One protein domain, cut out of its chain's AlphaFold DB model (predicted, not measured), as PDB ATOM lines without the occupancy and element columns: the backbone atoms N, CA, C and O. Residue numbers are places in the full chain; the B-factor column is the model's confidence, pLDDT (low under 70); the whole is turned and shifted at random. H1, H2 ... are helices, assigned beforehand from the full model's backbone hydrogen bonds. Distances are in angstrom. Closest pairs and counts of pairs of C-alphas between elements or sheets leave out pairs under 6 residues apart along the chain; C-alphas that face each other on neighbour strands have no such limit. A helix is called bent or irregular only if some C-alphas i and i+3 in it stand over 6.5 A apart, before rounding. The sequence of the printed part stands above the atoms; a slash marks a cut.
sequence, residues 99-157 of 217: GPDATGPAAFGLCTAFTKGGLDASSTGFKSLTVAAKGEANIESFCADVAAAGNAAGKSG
ATOM      1  N   GLY A  99     351.942 269.784 267.871       51.28
ATOM      2  CA  GLY A  99     353.357 269.848 268.198       51.28
ATOM      3  C   GLY A  99     353.859 268.437 268.518       51.28
ATOM      4  O   GLY A  99     353.046 267.588 268.879       51.28
ATOM      5  N   PRO A 100     355.167 268.171 268.379       55.06
ATOM      6  CA  PRO A 100     355.726 266.837 268.573       55.06
ATOM      7  C   PRO A 100     355.168 266.189 269.845       55.06
ATOM      8  O   PRO A 100     355.378 266.702 270.945       55.06
ATOM      9  N   ASP A 101     354.416 265.098 269.682       63.03
ATOM     10  CA  ASP A 101     353.762 264.432 270.801       63.03
ATOM     11  C   ASP A 101     354.815 263.920 271.783       63.03
ATOM     12  O   ASP A 101     355.719 263.153 271.430       63.03
ATOM     13  N   ALA A 102     354.670 264.315 273.048       60.72
ATOM     14  CA  ALA A 102     355.528 263.863 274.139       60.72
ATOM     15  C   ALA A 102     355.360 262.360 274.443       60.72
ATOM     16  O   ALA A 102     356.115 261.808 275.232       60.72
ATOM     17  N   THR A 103     354.410 261.687 273.790       62.09
ATOM     18  CA  THR A 103     354.160 260.241 273.873       62.09
ATOM     19  C   THR A 103     354.808 259.449 272.723       62.09
ATOM     20  O   THR A 103     354.677 258.229 272.677       62.09
ATOM     21  N   GLY A 104     355.479 260.124 271.777       65.50
ATOM     22  CA  GLY A 104     356.052 259.527 270.563       65.50
ATOM     23  C   GLY A 104     357.586 259.606 270.474       65.50
ATOM     24  O   GLY A 104     358.250 260.011 271.427       65.50
ATOM     25  N   PRO A 105     358.194 259.275 269.316       66.56
ATOM     26  CA  PRO A 105     359.654 259.307 269.125       66.56
ATOM     27  C   PRO A 105     360.282 260.696 269.343       66.56
ATOM     28  O   PRO A 105     361.483 260.810 269.584       66.56
ATOM     29  N   ALA A 106     359.473 261.756 269.316       76.00
ATOM     30  CA  ALA A 106     359.907 263.114 269.615       76.00
ATOM     31  C   ALA A 106     360.106 263.393 271.121       76.00
ATOM     32  O   ALA A 106     360.762 264.378 271.470       76.00
ATOM     33  N   ALA A 107     359.616 262.521 272.013       82.69
ATOM     34  CA  ALA A 107     359.778 262.644 273.463       82.69
ATOM     35  C   ALA A 107     361.254 262.734 273.878       82.69
ATOM     36  O   ALA A 107     361.615 263.521 274.752       82.69
ATOM     37  N   PHE A 108     362.133 261.993 273.197       83.75
ATOM     38  CA  PHE A 108     363.570 262.014 273.472       83.75
ATOM     39  C   PHE A 108     364.199 263.382 273.154       83.75
ATOM     40  O   PHE A 108     365.013 263.896 273.925       83.75
ATOM     41  N   GLY A 109     363.790 264.008 272.045       86.56
ATOM     42  CA  GLY A 109     364.244 265.347 271.662       86.56
ATOM     43  C   GLY A 109     363.756 266.422 272.635       86.56
ATOM     44  O   GLY A 109     364.535 267.276 273.053       86.56
ATOM     45  N   LEU A 110     362.498 266.326 273.068       87.00
ATOM     46  CA  LEU A 110     361.900 267.223 274.060       87.00
ATOM     47  C   LEU A 110     362.578 267.109 275.437       87.00
ATOM     48  O   LEU A 110     362.931 268.126 276.034       87.00
ATOM     49  N   CYS A 111     362.849 265.891 275.908       88.12
ATOM     50  CA  CYS A 111     363.592 265.647 277.145       88.12
ATOM     51  C   CYS A 111     365.045 266.137 277.079       88.12
ATOM     52  O   CYS A 111     365.572 266.696 278.045       88.12
ATOM     53  N   THR A 112     365.696 265.992 275.923       88.75
ATOM     54  CA  THR A 112     367.046 266.529 275.709       88.75
ATOM     55  C   THR A 112     367.041 268.058 275.753       88.75
ATOM     56  O   THR A 112     367.901 268.659 276.389       88.75
ATOM     57  N   ALA A 113     366.054 268.708 275.135       89.81
ATOM     58  CA  ALA A 113     365.917 270.160 275.181       89.81
ATOM     59  C   ALA A 113     365.631 270.674 276.603       89.81
ATOM     60  O   ALA A 113     366.260 271.639 277.032       89.81
ATOM     61  N   PHE A 114     364.755 270.002 277.358       86.81
ATOM     62  CA  PHE A 114     364.463 270.346 278.752       86.81
ATOM     63  C   PHE A 114     365.712 270.248 279.643       86.81
ATOM     64  O   PHE A 114     366.076 271.214 280.308       86.81
ATOM     65  N   THR A 115     366.440 269.129 279.584       87.06
ATOM     66  CA  THR A 115     367.662 268.919 280.393       87.06
ATOM     67  C   THR A 115     368.817 269.852 280.024       87.06
ATOM     68  O   THR A 115     369.694 270.112 280.845       87.06
ATOM     69  N   LYS A 116     368.828 270.383 278.797       87.25
ATOM     70  CA  LYS A 116     369.792 271.396 278.344       87.25
ATOM     71  C   LYS A 116     369.345 272.834 278.636       87.25
ATOM     72  O   LYS A 116     370.089 273.753 278.312       87.25
ATOM     73  N   GLY A 117     368.167 273.029 279.236       83.88
ATOM     74  CA  GLY A 117     367.608 274.351 279.538       83.88
ATOM     75  C   GLY A 117     367.076 275.102 278.313       83.88
ATOM     76  O   GLY A 117     366.882 276.310 278.375       83.88
ATOM     77  N   GLY A 118     366.855 274.412 277.192       82.06
ATOM     78  CA  GLY A 118     366.349 275.002 275.949       82.06
ATOM     79  C   GLY A 118     364.823 275.038 275.840       82.06
ATOM     80  O   GLY A 118     364.308 275.445 274.802       82.06
ATOM     81  N   LEU A 119     364.097 274.581 276.866       84.44
ATOM     82  CA  LEU A 119     362.636 274.518 276.869       84.44
ATOM     83  C   LEU A 119     362.066 275.483 277.915       84.44
ATOM     84  O   LEU A 119     362.259 275.284 279.112       84.44
ATOM     85  N   ASP A 120     361.359 276.515 277.454       83.38
ATOM     86  CA  ASP A 120     360.692 277.480 278.332       83.38
ATOM     87  C   ASP A 120     359.369 276.918 278.879       83.38
ATOM     88  O   ASP A 120     358.620 276.271 278.142       83.38
ATOM     89  N   ALA A 121     359.043 277.219 280.140       84.75
ATOM     90  CA  ALA A 121     357.824 276.744 280.802       84.75
ATOM     91  C   ALA A 121     356.528 277.214 280.109       84.75
ATOM     92  O   ALA A 121     355.489 276.555 280.178       84.75
ATOM     93  N   SER A 122     356.585 278.337 279.389       82.44
ATOM     94  CA  SER A 122     355.454 278.876 278.629       82.44
ATOM     95  C   SER A 122     355.270 278.200 277.270       82.44
ATOM     96  O   SER A 122     354.206 278.330 276.659       82.44
ATOM     97  N   SER A 123     356.282 277.474 276.784       83.81
ATOM     98  CA  SER A 123     356.237 276.834 275.473       83.81
ATOM     99  C   SER A 123     355.257 275.668 275.437       83.81
ATOM    100  O   SER A 123     355.154 274.868 276.368       83.81
ATOM    101  N   THR A 124     354.598 275.501 274.292       85.19
ATOM    102  CA  THR A 124     353.715 274.358 274.027       85.19
ATOM    103  C   THR A 124     354.425 273.022 274.261       85.19
ATOM    104  O   THR A 124     353.816 272.104 274.795       85.19
ATOM    105  N   GLY A 125     355.730 272.930 273.967       85.69
ATOM    106  CA  GLY A 125     356.522 271.727 274.241       85.69
ATOM    107  C   GLY A 125     356.577 271.354 275.725       85.69
ATOM    108  O   GLY A 125     356.451 270.180 276.058       85.69
ATOM    109  N   PHE A 126     356.680 272.337 276.624       85.31
ATOM    110  CA  PHE A 126     356.671 272.104 278.069       85.31
ATOM    111  C   PHE A 126     355.278 271.707 278.573       85.31
ATOM    112  O   PHE A 126     355.138 270.802 279.396       85.31
ATOM    113  N   LYS A 127     354.220 272.308 278.017       87.88
ATOM    114  CA  LYS A 127     352.830 271.918 278.314       87.88
ATOM    115  C   LYS A 127     352.529 270.481 277.875       87.88
ATOM    116  O   LYS A 127     351.902 269.730 278.612       87.88
ATOM    117  N   SER A 128     353.028 270.058 276.716       85.94
ATOM    118  CA  SER A 128     352.899 268.666 276.274       85.94
ATOM    119  C   SER A 128     353.696 267.708 277.162       85.94
ATOM    120  O   SER A 128     353.217 266.622 277.487       85.94
ATOM    121  N   LEU A 129     354.886 268.122 277.606       86.12
ATOM    122  CA  LEU A 129     355.736 267.324 278.487       86.12
ATOM    123  C   LEU A 129     355.112 267.131 279.872       86.12
ATOM    124  O   LEU A 129     355.125 266.030 280.403       86.12
ATOM    125  N   THR A 130     354.536 268.186 280.446       88.06
ATOM    126  CA  THR A 130     353.854 268.132 281.748       88.06
ATOM    127  C   THR A 130     352.609 267.258 281.703       88.06
ATOM    128  O   THR A 130     352.374 266.495 282.637       88.06
ATOM    129  N   VAL A 131     351.835 267.300 280.615       88.44
ATOM    130  CA  VAL A 131     350.695 266.392 280.425       88.44
ATOM    131  C   VAL A 131     351.168 264.938 280.322       88.44
ATOM    132  O   VAL A 131     350.617 264.076 281.005       88.44
ATOM    133  N   ALA A 132     352.222 264.664 279.548       86.62
ATOM    134  CA  ALA A 132     352.780 263.316 279.406       86.62
ATOM    135  C   ALA A 132     353.406 262.785 280.707       86.62
ATOM    136  O   ALA A 132     353.180 261.636 281.084       86.62
ATOM    137  N   ALA A 133     354.129 263.639 281.433       87.38
ATOM    138  CA  ALA A 133     354.750 263.314 282.711       87.38
ATOM    139  C   ALA A 133     353.747 263.270 283.878       87.38
ATOM    140  O   ALA A 133     354.111 262.860 284.975       87.38
ATOM    141  N   LYS A 134     352.481 263.665 283.675       88.00
ATOM    142  CA  LYS A 134     351.480 263.840 284.746       88.00
ATOM    143  C   LYS A 134     351.936 264.839 285.819       88.00
ATOM    144  O   LYS A 134     351.810 264.592 287.017       88.00
ATOM    145  N   GLY A 135     352.469 265.973 285.379       86.81
ATOM    146  CA  GLY A 135     352.868 267.102 286.217       86.81
ATOM    147  C   GLY A 135     354.356 267.436 286.136       86.81
ATOM    148  O   GLY A 135     355.186 266.602 285.781       86.81
ATOM    149  N   GLU A 136     354.690 268.676 286.495       85.75
ATOM    150  CA  GLU A 136     356.052 269.230 286.414       85.75
ATOM    151  C   GLU A 136     357.064 268.469 287.277       85.75
ATOM    152  O   GLU A 136     358.181 268.210 286.841       85.75
ATOM    153  N   ALA A 137     356.647 268.025 288.465       89.94
ATOM    154  CA  ALA A 137     357.499 267.274 289.389       89.94
ATOM    155  C   ALA A 137     357.952 265.903 288.848       89.94
ATOM    156  O   ALA A 137     358.896 265.318 289.366       89.94
ATOM    157  N   ASN A 138     357.284 265.384 287.815       87.38
ATOM    158  CA  ASN A 138     357.523 264.048 287.272       87.38
ATOM    159  C   ASN A 138     358.323 264.068 285.961       87.38
ATOM    160  O   ASN A 138     358.639 263.009 285.417       87.38
ATOM    161  N   ILE A 139     358.664 265.256 285.446       88.81
ATOM    162  CA  ILE A 139     359.364 265.421 284.165       88.81
ATOM    163  C   ILE A 139     360.721 264.707 284.169       88.81
ATOM    164  O   ILE A 139     361.073 264.042 283.197       88.81
ATOM    165  N   GLU A 140     361.481 264.813 285.259       88.88
ATOM    166  CA  GLU A 140     362.813 264.207 285.355       88.88
ATOM    167  C   GLU A 140     362.749 262.675 285.316       88.88
ATOM    168  O   GLU A 140     363.526 262.051 284.592       88.88
ATOM    169  N   SER A 141     361.783 262.074 286.024       90.12
ATOM    170  CA  SER A 141     361.545 260.624 285.978       90.12
ATOM    171  C   SER A 141     361.120 260.189 284.578       90.12
ATOM    172  O   SER A 141     361.719 259.281 284.010       90.12
ATOM    173  N   PHE A 142     360.155 260.894 283.983       88.62
ATOM    174  CA  PHE A 142     359.668 260.610 282.635       88.62
ATOM    175  C   PHE A 142     360.798 260.642 281.596       88.62
ATOM    176  O   PHE A 142     360.920 259.748 280.760       88.62
ATOM    177  N   CYS A 143     361.678 261.639 281.669       89.94
ATOM    178  CA  CYS A 143     362.809 261.746 280.758       89.94
ATOM    179  C   CYS A 143     363.879 260.668 280.974       89.94
ATOM    180  O   CYS A 143     364.523 260.260 280.005       89.94
ATOM    181  N   ALA A 144     364.051 260.167 282.200       89.94
ATOM    182  CA  ALA A 144     364.921 259.026 282.468       89.94
ATOM    183  C   ALA A 144     364.367 257.733 281.841       89.94
ATOM    184  O   ALA A 144     365.113 256.993 281.195       89.94
ATOM    185  N   ASP A 145     363.055 257.505 281.951       86.62
ATOM    186  CA  ASP A 145     362.369 256.356 281.353       86.62
ATOM    187  C   ASP A 145     362.421 256.392 279.816       86.62
ATOM    188  O   ASP A 145     362.764 255.398 279.170       86.62
ATOM    189  N   VAL A 146     362.179 257.558 279.207       85.81
ATOM    190  CA  VAL A 146     362.296 257.759 277.751       85.81
ATOM    191  C   VAL A 146     363.734 257.540 277.273       85.81
ATOM    192  O   VAL A 146     363.954 256.953 276.209       85.81
ATOM    193  N   ALA A 147     364.730 257.959 278.056       84.38
ATOM    194  CA  ALA A 147     366.129 257.719 277.729       84.38
ATOM    195  C   ALA A 147     366.488 256.226 277.776       84.38
ATOM    196  O   ALA A 147     367.193 255.728 276.892       84.38
ATOM    197  N   ALA A 148     365.971 255.495 278.766       79.69
ATOM    198  CA  ALA A 148     366.142 254.052 278.874       79.69
ATOM    199  C   ALA A 148     365.465 253.310 277.707       79.69
ATOM    200  O   ALA A 148     366.087 252.444 277.087       79.69
ATOM    201  N   ALA A 149     364.239 253.702 277.350       77.50
ATOM    202  CA  ALA A 149     363.494 253.137 276.227       77.50
ATOM    203  C   ALA A 149     364.181 253.402 274.874       77.50
ATOM    204  O   ALA A 149     364.332 252.487 274.065       77.50
ATOM    205  N   GLY A 150     364.676 254.623 274.642       70.44
ATOM    206  CA  GLY A 150     365.430 254.969 273.432       70.44
ATOM    207  C   GLY A 150     366.747 254.193 273.312       70.44
ATOM    208  O   GLY A 150     367.125 253.746 272.229       70.44
ATOM    209  N   ASN A 151     367.422 253.952 274.436       65.00
ATOM    210  CA  ASN A 151     368.641 253.150 274.475       65.00
ATOM    211  C   ASN A 151     368.361 251.656 274.210       65.00
ATOM    212  O   ASN A 151     369.133 250.994 273.518       65.00
ATOM    213  N   ALA A 152     367.237 251.133 274.706       63.22
ATOM    214  CA  ALA A 152     366.784 249.773 274.416       63.22
ATOM    215  C   ALA A 152     366.402 249.596 272.934       63.22
ATOM    216  O   ALA A 152     366.813 248.617 272.310       63.22
ATOM    217  N   ALA A 153     365.718 250.576 272.333       61.09
ATOM    218  CA  ALA A 153     365.415 250.582 270.900       61.09
ATOM    219  C   ALA A 153     366.692 250.629 270.036       61.09
ATOM    220  O   ALA A 153     366.787 249.925 269.032       61.09
ATOM    221  N   GLY A 154     367.716 251.379 270.464       52.06
ATOM    222  CA  GLY A 154     369.034 251.405 269.819       52.06
ATOM    223  C   GLY A 154     369.821 250.094 269.946       52.06
ATOM    224  O   GLY A 154     370.568 249.745 269.036       52.06
ATOM    225  N   LYS A 155     369.625 249.329 271.031       46.53
ATOM    226  CA  LYS A 155     370.204 247.981 271.195       46.53
ATOM    227  C   LYS A 155     369.475 246.909 270.379       46.53
ATOM    228  O   LYS A 155     370.128 245.998 269.883       46.53
ATOM    229  N   SER A 156     368.162 247.030 270.185       48.22
ATOM    230  CA  SER A 156     367.410 246.157 269.266       48.22
ATOM    231  C   SER A 156     367.647 246.482 267.785       48.22
ATOM    232  O   SER A 156     367.328 245.665 266.927       48.22
ATOM    233  N   GLY A 157     368.268 247.623 267.465       44.16
ATOM    234  CA  GLY A 157     368.584 248.056 266.098       44.16
ATOM    235  C   GLY A 157     369.637 247.223 265.352       44.16
ATOM    236  O   GLY A 157     369.868 247.466 264.172       44.16
TER     237      GLY A 157
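What this domain is: This is residues 99 to 157 of the 217 residues of the protein "Protein tyrosine phosphatase" of Arthrobacter sp. 24S4-2 (UniProt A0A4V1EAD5). One long helix, H3, has a short helix at one end and another packed on its middle part, while its other end sticks out as an arm. H2 makes a corner with the beginning of H3, and H1 packs slantwise on H3 residues 143 to 150; residues 151 to 157 stand free. The printed part has 59 residues with three named helices, in the order H1, H2, H3, and no named strand; the class is all helix. It is compact by its radius of gyration of the C-alphas, 11.0 A, yet elongated, with spans of 36 by 20 by 19 A.

How they stand to each other: H3, residues 136 to 156, touches H1, residues 107 to 115, with its residues 143 to 150 alone. The closest C-alphas, of Cys 111 and Cys 143, are 5.4 A apart. The two run opposite ways at a steep tilt of 51 degrees. H2, residues 124 to 133, and H3 touch only at the corner by their link, with H3 residues 136 to 142 alone; the closest C-alphas, of Thr 130 and Glu 136, are 5.3 A apart, and the lines are about perpendicular at 83 degrees. H1 and H2 only just touch, with 3 pairs of C-alphas within 8 A, the closest those of Leu 110 and Gly 125 at 7.0 A; they are about perpendicular at 74 degrees. Every O i to N i+4 pair is within hydrogen-bond range in H1 and H2; in H3, 15 of 17 are.

Where its parts are: H3 runs 30.9 A from C-alpha 136 at (356.052, 269.230, 286.414) to C-alpha 156 at (367.410, 246.157, 269.266). It is irregular: C-alphas 137 and 140 are 7.3 A apart. H2 measures 14.1 A and H1 12.2 A, beginning at C-alpha 107 at (359.778, 262.644, 273.463).

The domain as a whole: The C-alphas of Ser 122 and Ser 156, the two farthest apart, are 36.1 A apart. The printed part has no cut; the link from H1 to H2 is short and that from H2 to H3 tight. Mean pLDDT of the printed part is 79.0; residues 99 to 105 and 151 to 157 are under 70.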